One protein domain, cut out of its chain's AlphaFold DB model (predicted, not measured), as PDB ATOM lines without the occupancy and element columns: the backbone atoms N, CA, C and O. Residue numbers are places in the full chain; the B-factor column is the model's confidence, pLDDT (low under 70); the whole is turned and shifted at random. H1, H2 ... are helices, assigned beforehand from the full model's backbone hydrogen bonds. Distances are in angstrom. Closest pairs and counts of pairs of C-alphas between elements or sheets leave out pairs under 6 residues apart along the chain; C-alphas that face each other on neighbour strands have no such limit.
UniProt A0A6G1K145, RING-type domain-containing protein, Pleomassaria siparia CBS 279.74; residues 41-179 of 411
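This is residues 41 to 179 of the 411 residues of the protein "RING-type domain-containing protein" of Pleomassaria siparia CBS 279.74 (UniProt A0A6G1K145). One long helix, H1, lies lengthwise over a loose layer of shorter helices, and the helical hairpin of H4 and H5 crosses beneath it. H6 and H7 pack at the inner end of H5, H8 packs on its other end, and H2 and H3 sit off the far end of H1, packed on no other helix. The printed part has 139 residues, with eight named helices, H1 to H8 in order along the chain, and no named strand; the class is all helix. The whole is compact, with a radius of gyration of the C-alphas of 16.1 A, and spans 47 by 35 by 22 A.

H1, residues 44 to 66, touches H7, residues 154 to 162, with residues 45 to 52 alone; the closest C-alphas, of Ala 52 and Gln 157, are 5.9 A apart, at a steep tilt of 56 degrees, opposite ways. H2, residues 81 to 91, and H3, residues 98 to 101, touch no helix. H4, residues 106 to 120, and H3 meet only through their link. H1 and H4 only just touch, with 3 pairs of C-alphas within 8 A, the closest being those of Leu 63 and Leu 113 at 6.4 A, and stand about perpendicular at 84 degrees. H5, residues 127 to 139, is the hub, touching five helices. It forms a hairpin with H4, at a shallow tilt of 25 degrees, opposite ways; the closest C-alphas, of Leu 120 and Ser 130, are 5.4 A apart. H6, residues 144 to 147, touches H4, the closest C-alphas being those of Trp 112 and Gly 144 at 5.7 A. H8, residues 166 to 176, touches H5 at a steep tilt of 56 degrees; the closest C-alphas, of Glu 128 and Phe 176, are 5.4 A apart. Every O i to N i+4 pair is within hydrogen-bond range in H1, H2, H4, H5 and H7, and 4 of 7 in H8; H3 and H6 are too short for such a pair.

H1 begins at C-alpha 44, (26.902, 1.373, 48.098), and runs 32.4 A from first to last C-alpha. H2 measures 15.3 A, H4 20.8 A, H5 18.5 A and H7 12.1 A; H3 and H6 have four residues each. H8, 16.3 A, ends at C-alpha 176, (41.492, -7.199, 57.965).

The two C-alphas farthest apart, of Lys 42 and Gly 82, are 49.0 A apart. The printed part has no cut. The link from H1 to H2, 14 residues, is long. Residues 94 to 100, of which 98 to 100 belong to H3, stand free. No printed residue is under 70 in pLDDT.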
ATOM      1  N   ILE A  41      27.374   1.181  57.351       83.25
ATOM      2  CA  ILE A  41      27.595   1.176  55.901       83.25
ATOM      3  C   ILE A  41      27.721   2.622  55.412       83.25
ATOM      4  O   ILE A  41      26.802   3.428  55.589       83.25
ATOM      5  N   LYS A  42      28.852   2.947  54.783       86.69
ATOM      6  CA  LYS A  42      29.202   4.324  54.384       86.69
ATOM      7  C   LYS A  42      28.765   4.671  52.961       86.69
ATOM      8  O   LYS A  42      28.521   5.838  52.666       86.69
ATOM      9  N   SER A  43      28.680   3.678  52.079       88.38
ATOM     10  CA  SER A  43      28.325   3.844  50.666       88.38
ATOM     11  C   SER A  43      27.832   2.527  50.058       88.38
ATOM     12  O   SER A  43      27.983   1.461  50.656       88.38
ATOM     13  N   ASP A  44      27.279   2.582  48.844       89.50
ATOM     14  CA  ASP A  44      26.902   1.373  48.098       89.50
ATOM     15  C   ASP A  44      28.122   0.492  47.794       89.50
ATOM     16  O   ASP A  44      28.051  -0.732  47.912       89.50
ATOM     17  N   THR A  45      29.263   1.108  47.470       92.00
ATOM     18  CA  THR A  45      30.532   0.403  47.258       92.00
ATOM     19  C   THR A  45      30.999  -0.303  48.528       92.00
ATOM     20  O   THR A  45      31.362  -1.474  48.465       92.00
ATOM     21  N   ASP A  46      30.922   0.356  49.690       90.69
ATOM     22  CA  ASP A  46      31.218  -0.263  50.991       90.69
ATOM     23  C   ASP A  46      30.294  -1.466  51.249       90.69
ATOM     24  O   ASP A  46      30.758  -2.550  51.598       90.69
ATOM     25  N   ALA A  47      28.997  -1.337  50.951       90.69
ATOM     26  CA  ALA A  47      28.047  -2.443  51.077       90.69
ATOM     27  C   ALA A  47      28.384  -3.635  50.159       90.69
ATOM     28  O   ALA A  47      28.259  -4.789  50.573       90.69
ATOM     29  N   ILE A  48      28.796  -3.379  48.909       93.75
ATOM     30  CA  ILE A  48      29.220  -4.427  47.966       93.75
ATOM     31  C   ILE A  48      30.475  -5.132  48.482       93.75
ATOM     32  O   ILE A  48      30.529  -6.364  48.486       93.75
ATOM     33  N   LEU A  49      31.467  -4.369  48.939       95.38
ATOM     34  CA  LEU A  49      32.738  -4.922  49.392       95.38
ATOM     35  C   LEU A  49      32.603  -5.682  50.715       95.38
ATOM     36  O   LEU A  49      33.221  -6.731  50.865       95.38
ATOM     37  N   ARG A  50      31.730  -5.260  51.636       93.12
ATOM     38  CA  ARG A  50      31.415  -6.050  52.839       93.12
ATOM     39  C   ARG A  50      30.770  -7.392  52.506       93.12
ATOM     40  O   ARG A  50      31.202  -8.416  53.027       93.12
ATOM     41  N   ARG A  51      29.820  -7.431  51.561       93.12
ATOM     42  CA  ARG A  51      29.267  -8.706  51.050       93.12
ATOM     43  C   ARG A  51      30.342  -9.584  50.402       93.12
ATOM     44  O   ARG A  51      30.281 -10.813  50.490       93.12
ATOM     45  N   ALA A  52      31.327  -8.968  49.753       95.44
ATOM     46  CA  ALA A  52      32.476  -9.684  49.216       95.44
ATOM     47  C   ALA A  52      33.358 -10.264  50.335       95.44
ATOM     48  O   ALA A  52      33.757 -11.422  50.231       95.44
ATOM     49  N   VAL A  53      33.592  -9.531  51.434       96.44
ATOM     50  CA  VAL A  53      34.293 -10.047  52.628       96.44
ATOM     51  C   VAL A  53      33.543 -11.228  53.239       96.44
ATOM     52  O   VAL A  53      34.146 -12.270  53.488       96.44
ATOM     53  N   GLU A  54      32.222 -11.134  53.398       93.88
ATOM     54  CA  GLU A  54      31.400 -12.254  53.870       93.88
ATOM     55  C   GLU A  54      31.513 -13.482  52.950       93.88
ATOM     56  O   GLU A  54      31.624 -14.612  53.432       93.88
ATOM     57  N   SER A  55      31.531 -13.270  51.630       94.31
ATOM     58  CA  SER A  55      31.692 -14.338  50.633       94.31
ATOM     59  C   SER A  55      33.079 -14.983  50.716       94.31
ATOM     60  O   SER A  55      33.196 -16.211  50.706       94.31
ATOM     61  N   TYR A  56      34.124 -14.167  50.871       96.31
ATOM     62  CA  TYR A  56      35.497 -14.623  51.079       96.31
ATOM     63  C   TYR A  56      35.621 -15.456  52.361       96.31
ATOM     64  O   TYR A  56      36.128 -16.579  52.340       96.31
ATOM     65  N   PHE A  57      35.066 -14.975  53.472       95.38
ATOM     66  CA  PHE A  57      35.032 -15.714  54.733       95.38
ATOM     67  C   PHE A  57      34.181 -16.983  54.641       95.38
ATOM     68  O   PHE A  57      34.522 -18.005  55.236       95.38
ATOM     69  N   GLY A  58      33.110 -16.971  53.847       92.94
ATOM     70  CA  GLY A  58      32.352 -18.168  53.490       92.94
ATOM     71  C   GLY A  58      33.208 -19.215  52.772       92.94
ATOM     72  O   GLY A  58      33.094 -20.407  53.064       92.94
ATOM     73  N   ALA A  59      34.117 -18.790  51.893       92.44
ATOM     74  CA  ALA A  59      35.060 -19.681  51.227       92.44
ATOM     75  C   ALA A  59      36.085 -20.287  52.206       92.44
ATOM     76  O   ALA A  59      36.333 -21.494  52.146       92.44
ATOM     77  N   ILE A  60      36.602 -19.500  53.159       93.38
ATOM     78  CA  ILE A  60      37.484 -19.995  54.237       93.38
ATOM     79  C   ILE A  60      36.748 -21.015  55.116       93.38
ATOM     80  O   ILE A  60      37.252 -22.110  55.360       93.38
ATOM     81  N   ARG A  61      35.521 -20.715  55.548       90.50
ATOM     82  CA  ARG A  61      34.719 -21.673  56.324       90.50
ATOM     83  C   ARG A  61      34.420 -22.934  55.511       90.50
ATOM     84  O   ARG A  61      34.479 -24.030  56.056       90.50
ATOM     85  N   SER A  62      34.170 -22.811  54.203       88.69
ATOM     86  CA  SER A  62      33.974 -23.960  53.308       88.69
ATOM     87  C   SER A  62      35.221 -24.841  53.201       88.69
ATOM     88  O   SER A  62      35.071 -26.063  53.159       88.69
ATOM     89  N   LEU A  63      36.425 -24.253  53.173       89.12
ATOM     90  CA  LEU A  63      37.689 -24.993  53.261       89.12
ATOM     91  C   LEU A  63      37.714 -25.840  54.540       89.12
ATOM     92  O   LEU A  63      37.960 -27.046  54.503       89.12
ATOM     93  N   GLN A  64      37.381 -25.218  55.669       83.19
ATOM     94  CA  GLN A  64      37.417 -25.872  56.969       83.19
ATOM     95  C   GLN A  64      36.360 -26.968  57.105       83.19
ATOM     96  O   GLN A  64      36.678 -28.085  57.499       83.19
ATOM     97  N   THR A  65      35.102 -26.697  56.754       82.44
ATOM     98  CA  THR A  65      34.008 -27.658  56.944       82.44
ATOM     99  C   THR A  65      34.096 -28.845  55.997       82.44
ATOM    100  O   THR A  65      33.839 -29.974  56.417       82.44
ATOM    101  N   ASN A  66      34.447 -28.606  54.731       83.06
ATOM    102  CA  ASN A  66      34.351 -29.634  53.694       83.06
ATOM    103  C   ASN A  66      35.628 -30.465  53.568       83.06
ATOM    104  O   ASN A  66      35.554 -31.610  53.122       83.06
ATOM    105  N   PHE A  67      36.776 -29.912  53.962       83.25
ATOM    106  CA  PHE A  67      38.067 -30.580  53.817       83.25
ATOM    107  C   PHE A  67      38.693 -30.832  55.179       83.25
ATOM    108  O   PHE A  67      38.759 -31.981  55.618       83.25
ATOM    109  N   PHE A  68      39.060 -29.773  55.894       76.25
ATOM    110  CA  PHE A  68      39.856 -29.908  57.109       76.25
ATOM    111  C   PHE A  68      39.146 -30.718  58.211       76.25
ATOM    112  O   PHE A  68      39.679 -31.713  58.697       76.25
ATOM    113  N   ASN A  69      37.887 -30.392  58.519       75.62
ATOM    114  CA  ASN A  69      37.054 -31.117  59.491       75.62
ATOM    115  C   ASN A  69      36.728 -32.556  59.054       75.62
ATOM    116  O   ASN A  69      36.244 -33.358  59.850       75.62
ATOM    117  N   CYS A  70      36.982 -32.885  57.788       74.12
ATOM    118  CA  CYS A  70      36.867 -34.230  57.236       74.12
ATOM    119  C   CYS A  70      38.208 -34.986  57.220       74.12
ATOM    120  O   CYS A  70      38.253 -36.096  56.689       74.12
ATOM    121  N   GLY A  71      39.275 -34.407  57.786       74.88
ATOM    122  CA  GLY A  71      40.627 -34.967  57.798       74.88
ATOM    123  C   GLY A  71      41.399 -34.773  56.490       74.88
ATOM    124  O   GLY A  71      42.390 -35.464  56.270       74.88
ATOM    125  N   ILE A  72      40.945 -33.878  55.607       81.06
ATOM    126  CA  ILE A  72      41.585 -33.589  54.320       81.06
ATOM    127  C   ILE A  72      42.391 -32.295  54.453       81.06
ATOM    128  O   ILE A  72      41.828 -31.203  54.504       81.06
ATOM    129  N   ASP A  73      43.714 -32.424  54.491       84.38
ATOM    130  CA  ASP A  73      44.655 -31.301  54.431       84.38
ATOM    131  C   ASP A  73      45.057 -31.100  52.956       84.38
ATOM    132  O   ASP A  73      45.813 -31.900  52.406       84.38
ATOM    133  N   LEU A  74      44.511 -30.086  52.273       85.69
ATOM    134  CA  LEU A  74      44.797 -29.854  50.849       85.69
ATOM    135  C   LEU A  74      46.235 -29.369  50.631       85.69
ATOM    136  O   LEU A  74      46.830 -29.691  49.603       85.69
ATOM    137  N   ALA A  75      46.803 -28.629  51.585       84.50
ATOM    138  CA  ALA A  75      48.162 -28.103  51.496       84.50
ATOM    139  C   ALA A  75      49.228 -29.191  51.722       84.50
ATOM    140  O   ALA A  75      50.241 -29.220  51.022       84.50
ATOM    141  N   ARG A  76      49.009 -30.112  52.675       79.94
ATOM    142  CA  ARG A  76      50.037 -31.083  53.117       79.94
ATOM    143  C   ARG A  76      49.654 -32.551  52.997       79.94
ATOM    144  O   ARG A  76      50.501 -33.409  53.244       79.94
ATOM    145  N   GLY A  77      48.412 -32.866  52.637       70.50
ATOM    146  CA  GLY A  77      47.893 -34.235  52.655       70.50
ATOM    147  C   GLY A  77      48.648 -35.190  51.734       70.50
ATOM    148  O   GLY A  77      48.781 -36.373  52.045       70.50
ATOM    149  N   THR A  78      49.195 -34.694  50.619       72.25
ATOM    150  CA  THR A  78      49.945 -35.519  49.660       72.25
ATOM    151  C   THR A  78      51.060 -34.718  48.993       72.25
ATOM    152  O   THR A  78      50.880 -33.543  48.693       72.25
ATOM    153  N   SER A  79      52.196 -35.356  48.708       78.25
ATOM    154  CA  SER A  79      53.367 -34.702  48.101       78.25
ATOM    155  C   SER A  79      53.409 -34.753  46.568       78.25
ATOM    156  O   SER A  79      54.348 -34.237  45.965       78.25
ATOM    157  N   ASN A  80      52.443 -35.410  45.919       87.31
ATOM    158  CA  ASN A  80      52.400 -35.552  44.465       87.31
ATOM    159  C   ASN A  80      50.960 -35.597  43.938       87.31
ATOM    160  O   ASN A  80      50.037 -35.984  44.652       87.31
ATOM    161  N   LEU A  81      50.793 -35.254  42.657       86.75
ATOM    162  CA  LEU A  81      49.486 -35.131  42.005       86.75
ATOM    163  C   LEU A  81      48.663 -36.430  42.034       86.75
ATOM    164  O   LEU A  81      47.456 -36.382  42.245       86.75
ATOM    165  N   GLY A  82      49.301 -37.590  41.844       89.31
ATOM    166  CA  GLY A  82      48.603 -38.880  41.855       89.31
ATOM    167  C   GLY A  82      48.015 -39.207  43.229       89.31
ATOM    168  O   GLY A  82      46.861 -39.620  43.328       89.31
ATOM    169  N   GLY A  83      48.786 -38.951  44.289       87.44
ATOM    170  CA  GLY A  83      48.312 -39.048  45.667       87.44
ATOM    171  C   GLY A  83      47.165 -38.081  45.940       87.44
ATOM    172  O   GLY A  83      46.153 -38.494  46.501       87.44
ATOM    173  N   PHE A  84      47.289 -36.826  45.496       87.31
ATOM    174  CA  PHE A  84      46.262 -35.802  45.694       87.31
ATOM    175  C   PHE A  84      44.924 -36.226  45.087       87.31
ATOM    176  O   PHE A  84      43.898 -36.220  45.763       87.31
ATOM    177  N   VAL A  85      44.942 -36.680  43.831       90.12
ATOM    178  CA  VAL A  85      43.740 -37.160  43.137       90.12
ATOM    179  C   VAL A  85      43.133 -38.374  43.844       90.12
ATOM    180  O   VAL A  85      41.915 -38.437  44.003       90.12
ATOM    181  N   ALA A  86      43.956 -39.321  44.306       88.44
ATOM    182  CA  ALA A  86      43.474 -40.480  45.055       88.44
ATOM    183  C   ALA A  86      42.789 -40.074  46.374       88.44
ATOM    184  O   ALA A  86      41.668 -40.512  46.630       88.44
ATOM    185  N   MET A  87      43.411 -39.181  47.152       87.69
ATOM    186  CA  MET A  87      42.846 -38.636  48.393       87.69
ATOM    187  C   MET A  87      41.498 -37.950  48.141       87.69
ATOM    188  O   MET A  87      40.528 -38.204  48.854       87.69
ATOM    189  N   MET A  88      41.409 -37.119  47.098       90.44
ATOM    190  CA  MET A  88      40.169 -36.429  46.736       90.44
ATOM    191  C   MET A  88      39.058 -37.400  46.321       90.44
ATOM    192  O   MET A  88      37.917 -37.240  46.758       90.44
ATOM    193  N   ASN A  89      39.381 -38.432  45.537       90.00
ATOM    194  CA  ASN A  89      38.428 -39.477  45.154       90.00
ATOM    195  C   ASN A  89      37.886 -40.244  46.363       90.00
ATOM    196  O   ASN A  89      36.676 -40.429  46.480       90.00
ATOM    197  N   GLU A  90      38.767 -40.661  47.271       86.62
ATOM    198  CA  GLU A  90      38.398 -41.486  48.421       86.62
ATOM    199  C   GLU A  90      37.649 -40.694  49.500       86.62
ATOM    200  O   GLU A  90      36.655 -41.170  50.051       86.62
ATOM    201  N   MET A  91      38.111 -39.483  49.811       84.38
ATOM    202  CA  MET A  91      37.647 -38.754  50.992       84.38
ATOM    203  C   MET A  91      36.582 -37.698  50.688       84.38
ATOM    204  O   MET A  91      35.755 -37.424  51.561       84.38
ATOM    205  N   PHE A  92      36.579 -37.115  49.485       87.44
ATOM    206  CA  PHE A  92      35.670 -36.025  49.117       87.44
ATOM    207  C   PHE A  92      34.628 -36.458  48.079       87.44
ATOM    208  O   PHE A  92      33.435 -36.451  48.380       87.44
ATOM    209  N   PHE A  93      35.048 -36.899  46.889       91.00
ATOM    210  CA  PHE A  93      34.120 -37.232  45.797       91.00
ATOM    211  C   PHE A  93      33.227 -38.433  46.102       91.00
ATOM    212  O   PHE A  93      32.058 -38.417  45.733       91.00
ATOM    213  N   ALA A  94      33.712 -39.421  46.860       87.75
ATOM    214  CA  ALA A  94      32.894 -40.549  47.315       87.75
ATOM    215  C   ALA A  94      31.650 -40.137  48.135       87.75
ATOM    216  O   ALA A  94      30.750 -40.951  48.337       87.75
ATOM    217  N   ARG A  95      31.600 -38.892  48.632       87.12
ATOM    218  CA  ARG A  95      30.490 -38.342  49.425       87.12
ATOM    219  C   ARG A  95      29.566 -37.433  48.617       87.12
ATOM    220  O   ARG A  95      28.542 -37.008  49.150       87.12
ATOM    221  N   LEU A  96      29.928 -37.098  47.377       87.31
ATOM    222  CA  LEU A  96      29.130 -36.210  46.542       87.31
ATOM    223  C   LEU A  96      28.055 -36.989  45.767       87.31
ATOM    224  O   LEU A  96      28.306 -38.100  45.298       87.31
ATOM    225  N   PRO A  97      26.862 -36.397  45.595       86.94
ATOM    226  CA  PRO A  97      25.896 -36.812  44.586       86.94
ATOM    227  C   PRO A  97      26.528 -36.921  43.188       86.94
ATOM    228  O   PRO A  97      27.383 -36.113  42.823       86.94
ATOM    229  N   GLY A  98      26.100 -37.913  42.401       84.38
ATOM    230  CA  GLY A  98      26.703 -38.211  41.096       84.38
ATOM    231  C   GLY A  98      26.582 -37.083  40.066       84.38
ATOM    232  O   GLY A  98      27.465 -36.924  39.235       84.38
ATOM    233  N   ASP A  99      25.538 -36.263  40.150       85.06
ATOM    234  CA  ASP A  99      25.324 -35.079  39.310       85.06
ATOM    235  C   ASP A  99      26.335 -33.954  39.579       85.06
ATOM    236  O   ASP A  99      26.648 -33.183  38.676       85.06
ATOM    237  N   LEU A 100      26.897 -33.882  40.790       84.31
ATOM    238  CA  LEU A 100      27.924 -32.896  41.133       84.31
ATOM    239  C   LEU A 100      29.334 -33.317  40.706       84.31
ATOM    240  O   LEU A 100      30.208 -32.458  40.624       84.31
ATOM    241  N   LEU A 101      29.573 -34.605  40.440       83.62
ATOM    242  CA  LEU A 101      30.896 -35.110  40.047       83.62
ATOM    243  C   LEU A 101      31.322 -34.634  38.655       83.62
ATOM    244  O   LEU A 101      32.510 -34.437  38.416       83.62
ATOM    245  N   GLU A 102      30.353 -34.405  37.773       85.44
ATOM    246  CA  GLU A 102      30.569 -33.949  36.395       85.44
ATOM    247  C   GLU A 102      30.628 -32.414  36.286       85.44
ATOM    248  O   GLU A 102      30.645 -31.857  35.191       85.44
ATOM    249  N   ALA A 103      30.625 -31.694  37.411       87.56
ATOM    250  CA  ALA A 103      30.659 -30.239  37.401       87.56
ATOM    251  C   ALA A 103      32.057 -29.706  37.032       87.56
ATOM    252  O   ALA A 103      33.002 -29.806  37.818       87.56
ATOM    253  N   ASP A 104      32.165 -29.029  35.883       87.75
ATOM    254  CA  ASP A 104      33.423 -28.474  35.343       87.75
ATOM    255  C   ASP A 104      34.165 -27.517  36.301       87.75
ATOM    256  O   ASP A 104      35.374 -27.309  36.192       87.75
ATOM    257  N   PHE A 105      33.457 -26.928  37.269       87.50
ATOM    258  CA  PHE A 105      34.018 -25.982  38.234       87.50
ATOM    259  C   PHE A 105      34.652 -26.643  39.470       87.50
ATOM    260  O   PHE A 105      35.309 -25.965  40.266       87.50
ATOM    261  N   LEU A 106      34.458 -27.950  39.665       89.56
ATOM    262  CA  LEU A 106      34.780 -28.630  40.918       89.56
ATOM    263  C   LEU A 106      36.289 -28.702  41.182       89.56
ATOM    264  O   LEU A 106      36.755 -28.309  42.252       89.56
ATOM    265  N   TRP A 107      37.066 -29.138  40.190       91.00
ATOM    266  CA  TRP A 107      38.528 -29.165  40.281       91.00
ATOM    267  C   TRP A 107      39.156 -27.769  40.379       91.00
ATOM    268  O   TRP A 107      39.970 -27.575  41.284       91.00
ATOM    269  N   PRO A 108      38.773 -26.777  39.546       91.50
ATOM    270  CA  PRO A 108      39.216 -25.395  39.728       91.50
ATOM    271  C   PRO A 108      38.974 -24.863  41.145       91.50
ATOM    272  O   PRO A 108      39.863 -24.248  41.733       91.50
ATOM    273  N   ARG A 109      37.803 -25.153  41.732       91.38
ATOM    274  CA  ARG A 109      37.487 -24.775  43.114       91.38
ATOM    275  C   ARG A 109      38.422 -25.443  44.122       91.38
ATOM    276  O   ARG A 109      38.919 -24.762  45.011       91.38
ATOM    277  N   ILE A 110      38.664 -26.749  43.997       91.88
ATOM    278  CA  ILE A 110      39.557 -27.496  44.898       91.88
ATOM    279  C   ILE A 110      40.990 -26.958  44.825       91.88
ATOM    280  O   ILE A 110      41.608 -26.738  45.862       91.88
ATOM    281  N   LEU A 111      41.508 -26.709  43.620       91.69
ATOM    282  CA  LEU A 111      42.862 -26.181  43.428       91.69
ATOM    283  C   LEU A 111      43.004 -24.756  43.974       91.69
ATOM    284  O   LEU A 111      44.009 -24.428  44.600       91.69
ATOM    285  N   TRP A 112      41.985 -23.913  43.795       94.00
ATOM    286  CA  TRP A 112      41.987 -22.590  44.411       94.00
ATOM    287  C   TRP A 112      41.948 -22.677  45.943       94.00
ATOM    288  O   TRP A 112      42.722 -21.995  46.605       94.00
ATOM    289  N   LEU A 113      41.113 -23.558  46.508       92.88
ATOM    290  CA  LEU A 113      41.052 -23.793  47.954       92.88
ATOM    291  C   LEU A 113      42.368 -24.341  48.513       92.88
ATOM    292  O   LEU A 113      42.747 -23.970  49.618       92.88
ATOM    293  N   GLN A 114      43.085 -25.172  47.756       91.94
ATOM    294  CA  GLN A 114      44.429 -25.623  48.110       91.94
ATOM    295  C   GLN A 114      45.412 -24.448  48.185       91.94
ATOM    296  O   GLN A 114      46.136 -24.322  49.169       91.94
ATOM    297  N   ASN A 115      45.423 -23.566  47.181       93.31
ATOM    298  CA  ASN A 115      46.293 -22.388  47.191       93.31
ATOM    299  C   ASN A 115      45.935 -21.428  48.329       93.31
ATOM    300  O   ASN A 115      46.828 -20.927  49.008       93.31
ATOM    301  N   LEU A 116      44.636 -21.210  48.564       93.44
ATOM    302  CA  LEU A 116      44.161 -20.440  49.706       93.44
ATOM    303  C   LEU A 116      44.668 -21.067  51.006       93.44
ATOM    304  O   LEU A 116      45.239 -20.357  51.825       93.44
ATOM    305  N   GLN A 117      44.534 -22.385  51.172       90.94
ATOM    306  CA  GLN A 117      45.031 -23.084  52.352       90.94
ATOM    307  C   GLN A 117      46.525 -22.804  52.576       90.94
ATOM    308  O   GLN A 117      46.898 -22.341  53.648       90.94
ATOM    309  N   CYS A 118      47.365 -22.953  51.544       90.50
ATOM    310  CA  CYS A 118      48.798 -22.648  51.617       90.50
ATOM    311  C   CYS A 118      49.104 -21.222  52.120       90.50
ATOM    312  O   CYS A 118      50.082 -21.030  52.842       90.50
ATOM    313  N   VAL A 119      48.289 -20.225  51.756       92.69
ATOM    314  CA  VAL A 119      48.423 -18.841  52.252       92.69
ATOM    315  C   VAL A 119      48.002 -18.728  53.717       92.69
ATOM    316  O   VAL A 119      48.689 -18.085  54.514       92.69
ATOM    317  N   LEU A 120      46.888 -19.362  54.088       90.00
ATOM    318  CA  LEU A 120      46.335 -19.292  55.442       90.00
ATOM    319  C   LEU A 120      47.151 -20.100  56.466       90.00
ATOM    320  O   LEU A 120      47.067 -19.795  57.652       90.00
ATOM    321  N   GLU A 121      47.949 -21.094  56.053       85.19
ATOM    322  CA  GLU A 121      48.879 -21.821  56.938       85.19
ATOM    323  C   GLU A 121      50.326 -21.306  56.920       85.19
ATOM    324  O   GLU A 121      51.192 -21.880  57.592       85.19
ATOM    325  N   ASN A 122      50.618 -20.239  56.173       86.94
ATOM    326  CA  ASN A 122      51.963 -19.684  56.100       86.94
ATOM    327  C   ASN A 122      52.330 -18.950  57.400       86.94
ATOM    328  O   ASN A 122      52.049 -17.769  57.558       86.94
ATOM    329  N   GLU A 123      53.029 -19.633  58.311       83.06
ATOM    330  CA  GLU A 123      53.463 -19.076  59.606       83.06
ATOM    331  C   GLU A 123      54.442 -17.883  59.496       83.06
ATOM    332  O   GLU A 123      54.761 -17.271  60.514       83.06
ATOM    333  N   ASN A 124      54.927 -17.537  58.293       87.81
ATOM    334  CA  ASN A 124      55.716 -16.316  58.073       87.81
ATOM    335  C   ASN A 124      54.853 -15.062  57.885       87.81
ATOM    336  O   ASN A 124      55.399 -13.962  57.860       87.81
ATOM    337  N   LEU A 125      53.542 -15.229  57.711       90.00
ATOM    338  CA  LEU A 125      52.577 -14.145  57.608       90.00
ATOM    339  C   LEU A 125      51.863 -13.964  58.949       90.00
ATOM    340  O   LEU A 125      51.600 -14.920  59.685       90.00
ATOM    341  N   SER A 126      51.520 -12.724  59.261       90.56
ATOM    342  CA  SER A 126      50.513 -12.423  60.271       90.56
ATOM    343  C   SER A 126      49.111 -12.818  59.787       90.56
ATOM    344  O   SER A 126      48.875 -13.042  58.602       90.56
ATOM    345  N   ILE A 127      48.148 -12.868  60.713       91.31
ATOM    346  CA  ILE A 127      46.730 -13.121  60.389       91.31
ATOM    347  C   ILE A 127      46.213 -12.102  59.365       91.31
ATOM    348  O   ILE A 127      45.545 -12.482  58.409       91.31
ATOM    349  N   GLU A 128      46.550 -10.827  59.559       94.25
ATOM    350  CA  GLU A 128      46.180  -9.734  58.658       94.25
ATOM    351  C   GLU A 128      46.772  -9.941  57.260       94.25
ATOM    352  O   GLU A 128      46.036  -9.937  56.277       94.25
ATOM    353  N   GLU A 129      48.077 -10.205  57.162       95.06
ATOM    354  CA  GLU A 129      48.742 -10.434  55.874       95.06
ATOM    355  C   GLU A 129      48.170 -11.656  55.147       95.06
ATOM    356  O   GLU A 129      47.889 -11.575  53.955       95.06
ATOM    357  N   SER A 130      47.919 -12.768  55.846       94.75
ATOM    358  CA  SER A 130      47.299 -13.955  55.242       94.75
ATOM    359  C   SER A 130      45.887 -13.688  54.718       94.75
ATOM    360  O   SER A 130      45.537 -14.172  53.639       94.75
ATOM    361  N   LEU A 131      45.074 -12.919  55.451       95.94
ATOM    362  CA  LEU A 131      43.738 -12.522  55.001       95.94
ATOM    363  C   LEU A 131      43.809 -11.598  53.778       95.94
ATOM    364  O   LEU A 131      43.046 -11.787  52.835       95.94
ATOM    365  N   ILE A 132      44.742 -10.644  53.757       97.19
ATOM    366  CA  ILE A 132      44.940  -9.723  52.627       97.19
ATOM    367  C   ILE A 132      45.415 -10.475  51.377       97.19
ATOM    368  O   ILE A 132      44.898 -10.244  50.282       97.19
ATOM    369  N   GLU A 133      46.374 -11.389  51.514       96.62
ATOM    370  CA  GLU A 133      46.867 -12.192  50.390       96.62
ATOM    371  C   GLU A 133      45.764 -13.098  49.824       96.62
ATOM    372  O   GLU A 133      45.538 -13.133  48.612       96.62
ATOM    373  N   GLY A 134      44.997 -13.767  50.692       96.06
ATOM    374  CA  GLY A 134      43.861 -14.571  50.249       96.06
ATOM    375  C   GLY A 134      42.722 -13.734  49.647       96.06
ATOM    376  O   GLY A 134      42.100 -14.172  48.679       96.06
ATOM    377  N   TRP A 135      42.480 -12.518  50.149       97.12
ATOM    378  CA  TRP A 135      41.517 -11.565  49.585       97.12
ATOM    379  C   TRP A 135      41.883 -11.153  48.159       97.12
ATOM    380  O   TRP A 135      41.042 -11.190  47.258       97.12
ATOM    381  N   ARG A 136      43.159 -10.820  47.927       96.31
ATOM    382  CA  ARG A 136      43.670 -10.484  46.591       96.31
ATOM    383  C   ARG A 136      43.449 -11.636  45.616       96.31
ATOM    384  O   ARG A 136      42.956 -11.405  44.519       96.31
ATOM    385  N   MET A 137      43.730 -12.873  46.036       95.56
ATOM    386  CA  MET A 137      43.444 -14.071  45.237       95.56
ATOM    387  C   MET A 137      41.948 -14.308  45.000       95.56
ATOM    388  O   MET A 137      41.570 -14.866  43.972       95.56
ATOM    389  N   PHE A 138      41.095 -13.945  45.959       95.81
ATOM    390  CA  PHE A 138      39.648 -14.129  45.870       95.81
ATOM    391  C   PHE A 138      39.011 -13.209  44.822       95.81
ATOM    392  O   PHE A 138      38.143 -13.658  44.078       95.81
ATOM    393  N   LEU A 139      39.466 -11.954  44.734       96.00
ATOM    394  CA  LEU A 139      38.940 -10.952  43.798       96.00
ATOM    395  C   LEU A 139      39.727 -10.822  42.490       96.00
ATOM    396  O   LEU A 139      39.356 -10.017  41.632       96.00
ATOM    397  N   ASP A 140      40.795 -11.594  42.312       94.44
ATOM    398  CA  ASP A 140      41.556 -11.643  41.065       94.44
ATOM    399  C   ASP A 140      40.667 -12.186  39.919       94.44
ATOM    400  O   ASP A 140      40.128 -13.296  40.042       94.44
ATOM    401  N   PRO A 141      40.480 -11.433  38.814       93.00
ATOM    402  CA  PRO A 141      39.654 -11.852  37.681       93.00
ATOM    403  C   PRO A 141      40.142 -13.132  36.998       93.00
ATOM    404  O   PRO A 141      39.342 -13.860  36.412       93.00
ATOM    405  N   GLU A 142      41.438 -13.431  37.094       91.25
ATOM    406  CA  GLU A 142      42.058 -14.591  36.454       91.25
ATOM    407  C   GLU A 142      42.086 -15.836  37.350       91.25
ATOM    408  O   GLU A 142      42.463 -16.924  36.897       91.25
ATOM    409  N   GLN A 143      41.655 -15.708  38.609       88.56
ATOM    410  CA  GLN A 143      41.638 -16.802  39.575       88.56
ATOM    411  C   GLN A 143      40.264 -17.434  39.763       88.56
ATOM    412  O   GLN A 143      39.232 -16.925  39.332       88.56
ATOM    413  N   GLY A 144      40.282 -18.598  40.421       80.94
ATOM    414  CA  GLY A 144      39.167 -19.533  40.538       80.94
ATOM    415  C   GLY A 144      37.794 -18.892  40.787       80.94
ATOM    416  O   GLY A 144      36.907 -19.077  39.951       80.94
ATOM    417  N   PRO A 145      37.595 -18.157  41.901       87.88
ATOM    418  CA  PRO A 145      36.289 -17.639  42.293       87.88
ATOM    419  C   PRO A 145      35.668 -16.717  41.253       87.88
ATOM    420  O   PRO A 145      34.529 -16.954  40.852       87.88
ATOM    421  N   THR A 146      36.420 -15.727  40.774       87.44
ATOM    422  CA  THR A 146      35.933 -14.758  39.789       87.44
ATOM    423  C   THR A 146      35.800 -15.391  38.407       87.44
ATOM    424  O   THR A 146      34.742 -15.303  37.787       87.44
ATOM    425  N   LYS A 147      36.834 -16.109  37.949       89.69
ATOM    426  CA  LYS A 147      36.895 -16.714  36.610       89.69
ATOM    427  C   LYS A 147      35.803 -17.747  36.359       89.69
ATOM    428  O   LYS A 147      35.276 -17.833  35.253       89.69
ATOM    429  N   HIS A 148      35.475 -18.546  37.373       87.19
ATOM    430  CA  HIS A 148      34.463 -19.600  37.274       87.19
ATOM    431  C   HIS A 148      33.140 -19.227  37.950       87.19
ATOM    432  O   HIS A 148      32.277 -20.091  38.090       87.19
ATOM    433  N   ASN A 149      32.969 -17.964  38.360       86.19
ATOM    434  CA  ASN A 149      31.766 -17.460  39.026       86.19
ATOM    435  C   ASN A 149      31.317 -18.356  40.202       86.19
ATOM    436  O   ASN A 149      30.150 -18.727  40.321       86.19
ATOM    437  N   LEU A 150      32.269 -18.755  41.054       84.81
ATOM    438  CA  LEU A 150      32.049 -19.745  42.122       84.81
ATOM    439  C   LEU A 150      31.271 -19.189  43.321       84.81
ATOM    440  O   LEU A 150      30.948 -19.937  44.244       84.81
ATOM    441  N   CYS A 151      31.023 -17.880  43.352       85.06
ATOM    442  CA  CYS A 151      30.318 -17.182  44.420       85.06
ATOM    443  C   CYS A 151      29.286 -16.226  43.818       85.06
ATOM    444  O   CYS A 151      29.491 -15.656  42.747       85.06
ATOM    445  N   TYR A 152      28.164 -16.052  44.514       85.81
ATOM    446  CA  TYR A 152      27.098 -15.160  44.070       85.81
ATOM    447  C   TYR A 152      27.617 -13.718  43.947       85.81
ATOM    448  O   TYR A 152      28.256 -13.210  44.865       85.81
ATOM    449  N   ASN A 153      27.347 -13.075  42.810       90.19
ATOM    450  CA  ASN A 153      27.774 -11.712  42.473       90.19
ATOM    451  C   ASN A 153      29.293 -11.446  42.531       90.19
ATOM    452  O   ASN A 153      29.706 -10.288  42.577       90.19
ATOM    453  N   ILE A 154      30.148 -12.472  42.460       92.50
ATOM    454  CA  ILE A 154      31.609 -12.286  42.554       92.50
ATOM    455  C   ILE A 154      32.178 -11.378  41.455       92.50
ATOM    456  O   ILE A 154      33.112 -10.621  41.700       92.50
ATOM    457  N   ALA A 155      31.588 -11.381  40.256       92.88
ATOM    458  CA  ALA A 155      32.009 -10.499  39.168       92.88
ATOM    459  C   ALA A 155      31.746  -9.011  39.473       92.88
ATOM    460  O   ALA A 155      32.591  -8.163  39.186       92.88
ATOM    461  N   GLU A 156      30.601  -8.688  40.083       94.31
ATOM    462  CA  GLU A 156      30.262  -7.329  40.534       94.31
ATOM    463  C   GLU A 156      31.190  -6.890  41.672       94.31
ATOM    464  O   GLU A 156      31.714  -5.776  41.663       94.31
ATOM    465  N   GLN A 157      31.439  -7.792  42.623       94.69
ATOM    466  CA  GLN A 157      32.337  -7.568  43.753       94.69
ATOM    467  C   GLN A 157      33.778  -7.302  43.292       94.69
ATOM    468  O   GLN A 157      34.378  -6.306  43.689       94.69
ATOM    469  N   SER A 158      34.304  -8.151  42.403       95.94
ATOM    470  CA  SER A 158      35.630  -7.991  41.797       95.94
ATOM    471  C   SER A 158      35.721  -6.681  41.010       95.94
ATOM    472  O   SER A 158      36.652  -5.904  41.216       95.94
ATOM    473  N   SER A 159      34.717  -6.364  40.186       95.69
ATOM    474  CA  SER A 159      34.683  -5.103  39.429       95.69
ATOM    475  C   SER A 159      34.670  -3.876  40.344       95.69
ATOM    476  O   SER A 159      35.363  -2.900  40.067       95.69
ATOM    477  N   SER A 160      33.919  -3.930  41.447       95.69
ATOM    478  CA  SER A 160      33.850  -2.841  42.430       95.69
ATOM    479  C   SER A 160      35.191  -2.629  43.128       95.69
ATOM    480  O   SER A 160      35.624  -1.494  43.282       95.69
ATOM    481  N   TRP A 161      35.877  -3.714  43.493       96.81
ATOM    482  CA  TRP A 161      37.210  -3.664  44.092       96.81
ATOM    483  C   TRP A 161      38.266  -3.092  43.145       96.81
ATOM    484  O   TRP A 161      39.006  -2.185  43.522       96.81
ATOM    485  N   HIS A 162      38.323  -3.575  41.902       96.38
ATOM    486  CA  HIS A 162      39.291  -3.092  40.905       96.38
ATOM    487  C   HIS A 162      38.952  -1.701  40.354       96.38
ATOM    488  O   HIS A 162      39.792  -1.083  39.706       96.38
ATOM    489  N   GLY A 163      37.738  -1.207  40.608       96.19
ATOM    490  CA  GLY A 163      37.331   0.165  40.308       96.19
ATOM    491  C   GLY A 163      37.802   1.202  41.333       96.19
ATOM    492  O   GLY A 163      37.775   2.391  41.019       96.19
ATOM    493  N   LEU A 164      38.228   0.773  42.526       96.56
ATOM    494  CA  LEU A 164      38.772   1.655  43.561       96.56
ATOM    495  C   LEU A 164      40.163   2.183  43.190       96.56
ATOM    496  O   LEU A 164      40.970   1.483  42.572       96.56
ATOM    497  N   ALA A 165      40.480   3.394  43.648       97.38
ATOM    498  CA  ALA A 165      41.850   3.891  43.650       97.38
ATOM    499  C   ALA A 165      42.727   3.108  44.651       97.38
ATOM    500  O   ALA A 165      42.238   2.460  45.575       97.38
ATOM    501  N   ALA A 166      44.049   3.147  44.469       96.69
ATOM    502  CA  ALA A 166      44.976   2.351  45.279       96.69
ATOM    503  C   ALA A 166      44.941   2.712  46.779       96.69
ATOM    504  O   ALA A 166      45.065   1.832  47.626       96.69
ATOM    505  N   ASP A 167      44.744   3.988  47.105       97.31
ATOM    506  CA  ASP A 167      44.580   4.486  48.472       97.31
ATOM    507  C   ASP A 167      43.235   4.068  49.085       97.31
ATOM    508  O   ASP A 167      43.180   3.714  50.260       97.31
ATOM    509  N   GLU A 168      42.166   4.030  48.289       95.94
ATOM    510  CA  GLU A 168      40.866   3.494  48.715       95.94
ATOM    511  C   GLU A 168      40.935   1.983  48.978       95.94
ATOM    512  O   GLU A 168      40.362   1.496  49.954       95.94
ATOM    513  N   GLN A 169      41.671   1.235  48.146       97.12
ATOM    514  CA  GLN A 169      41.950  -0.183  48.386       97.12
ATOM    515  C   GLN A 169      42.749  -0.375  49.677       97.12
ATOM    516  O   GLN A 169      42.385  -1.218  50.493       97.12
ATOM    517  N   GLU A 170      43.812   0.402  49.890       96.44
ATOM    518  CA  GLU A 170      44.623   0.333  51.110       96.44
ATOM    519  C   GLU A 170      43.801   0.670  52.363       96.44
ATOM    520  O   GLU A 170      43.899  -0.030  53.371       96.44
ATOM    521  N   GLU A 171      42.945   1.693  52.292       95.25
ATOM    522  CA  GLU A 171      42.020   2.033  53.373       95.25
ATOM    523  C   GLU A 171      41.043   0.889  53.654       95.25
ATOM    524  O   GLU A 171      40.842   0.529  54.814       95.25
ATOM    525  N   PHE A 172      40.479   0.270  52.614       95.56
ATOM    526  CA  PHE A 172      39.571  -0.861  52.775       95.56
ATOM    527  C   PHE A 172      40.256  -2.071  53.425       95.56
ATOM    528  O   PHE A 172      39.683  -2.694  54.321       95.56
ATOM    529  N   LEU A 173      41.496  -2.398  53.034       96.25
ATOM    530  CA  LEU A 173      42.229  -3.553  53.577       96.25
ATOM    531  C   LEU A 173      42.449  -3.474  55.095       96.25
ATOM    532  O   LEU A 173      42.610  -4.516  55.731       96.25
ATOM    533  N   LYS A 174      42.362  -2.285  55.704       93.94
ATOM    534  CA  LYS A 174      42.408  -2.118  57.167       93.94
ATOM    535  C   LYS A 174      41.282  -2.857  57.890       93.94
ATOM    536  O   LYS A 174      41.415  -3.122  59.084       93.94
ATOM    537  N   CYS A 175      40.200  -3.240  57.205       92.25
ATOM    538  CA  CYS A 175      39.173  -4.097  57.795       92.25
ATOM    539  C   CYS A 175      39.714  -5.484  58.202       92.25
ATOM    540  O   CYS A 175      39.165  -6.101  59.111       92.25
ATOM    541  N   PHE A 176      40.823  -5.945  57.606       95.00
ATOM    542  CA  PHE A 176      41.492  -7.199  57.965       95.00
ATOM    543  C   PHE A 176      42.519  -7.057  59.100       95.00
ATOM    544  O   PHE A 176      43.079  -8.068  59.528       95.00
ATOM    545  N   ALA A 177      42.739  -5.846  59.632       93.12
ATOM    546  CA  ALA A 177      43.692  -5.555  60.709       93.12
ATOM    547  C   ALA A 177      43.196  -6.026  62.093       93.12
ATOM    548  O   ALA A 177      43.074  -5.265  63.061       93.12
ATOM    549  N   ILE A 178      42.888  -7.319  62.184       91.44
ATOM    550  CA  ILE A 178      42.355  -7.994  63.361       91.44
ATOM    551  C   ILE A 178      43.538  -8.468  64.197       91.44
ATOM    552  O   ILE A 178      44.212  -9.442  63.865       91.44
ATOM    553  N   ASN A 179      43.808  -7.759  65.291       92.12
ATOM    554  CA  ASN A 179      44.964  -8.011  66.147       92.12
ATOM    555  C   ASN A 179      44.639  -7.867  67.644       92.12
ATOM    556  O   ASN A 179      43.521  -7.528  68.045       92.12
TER     557      ASN A 179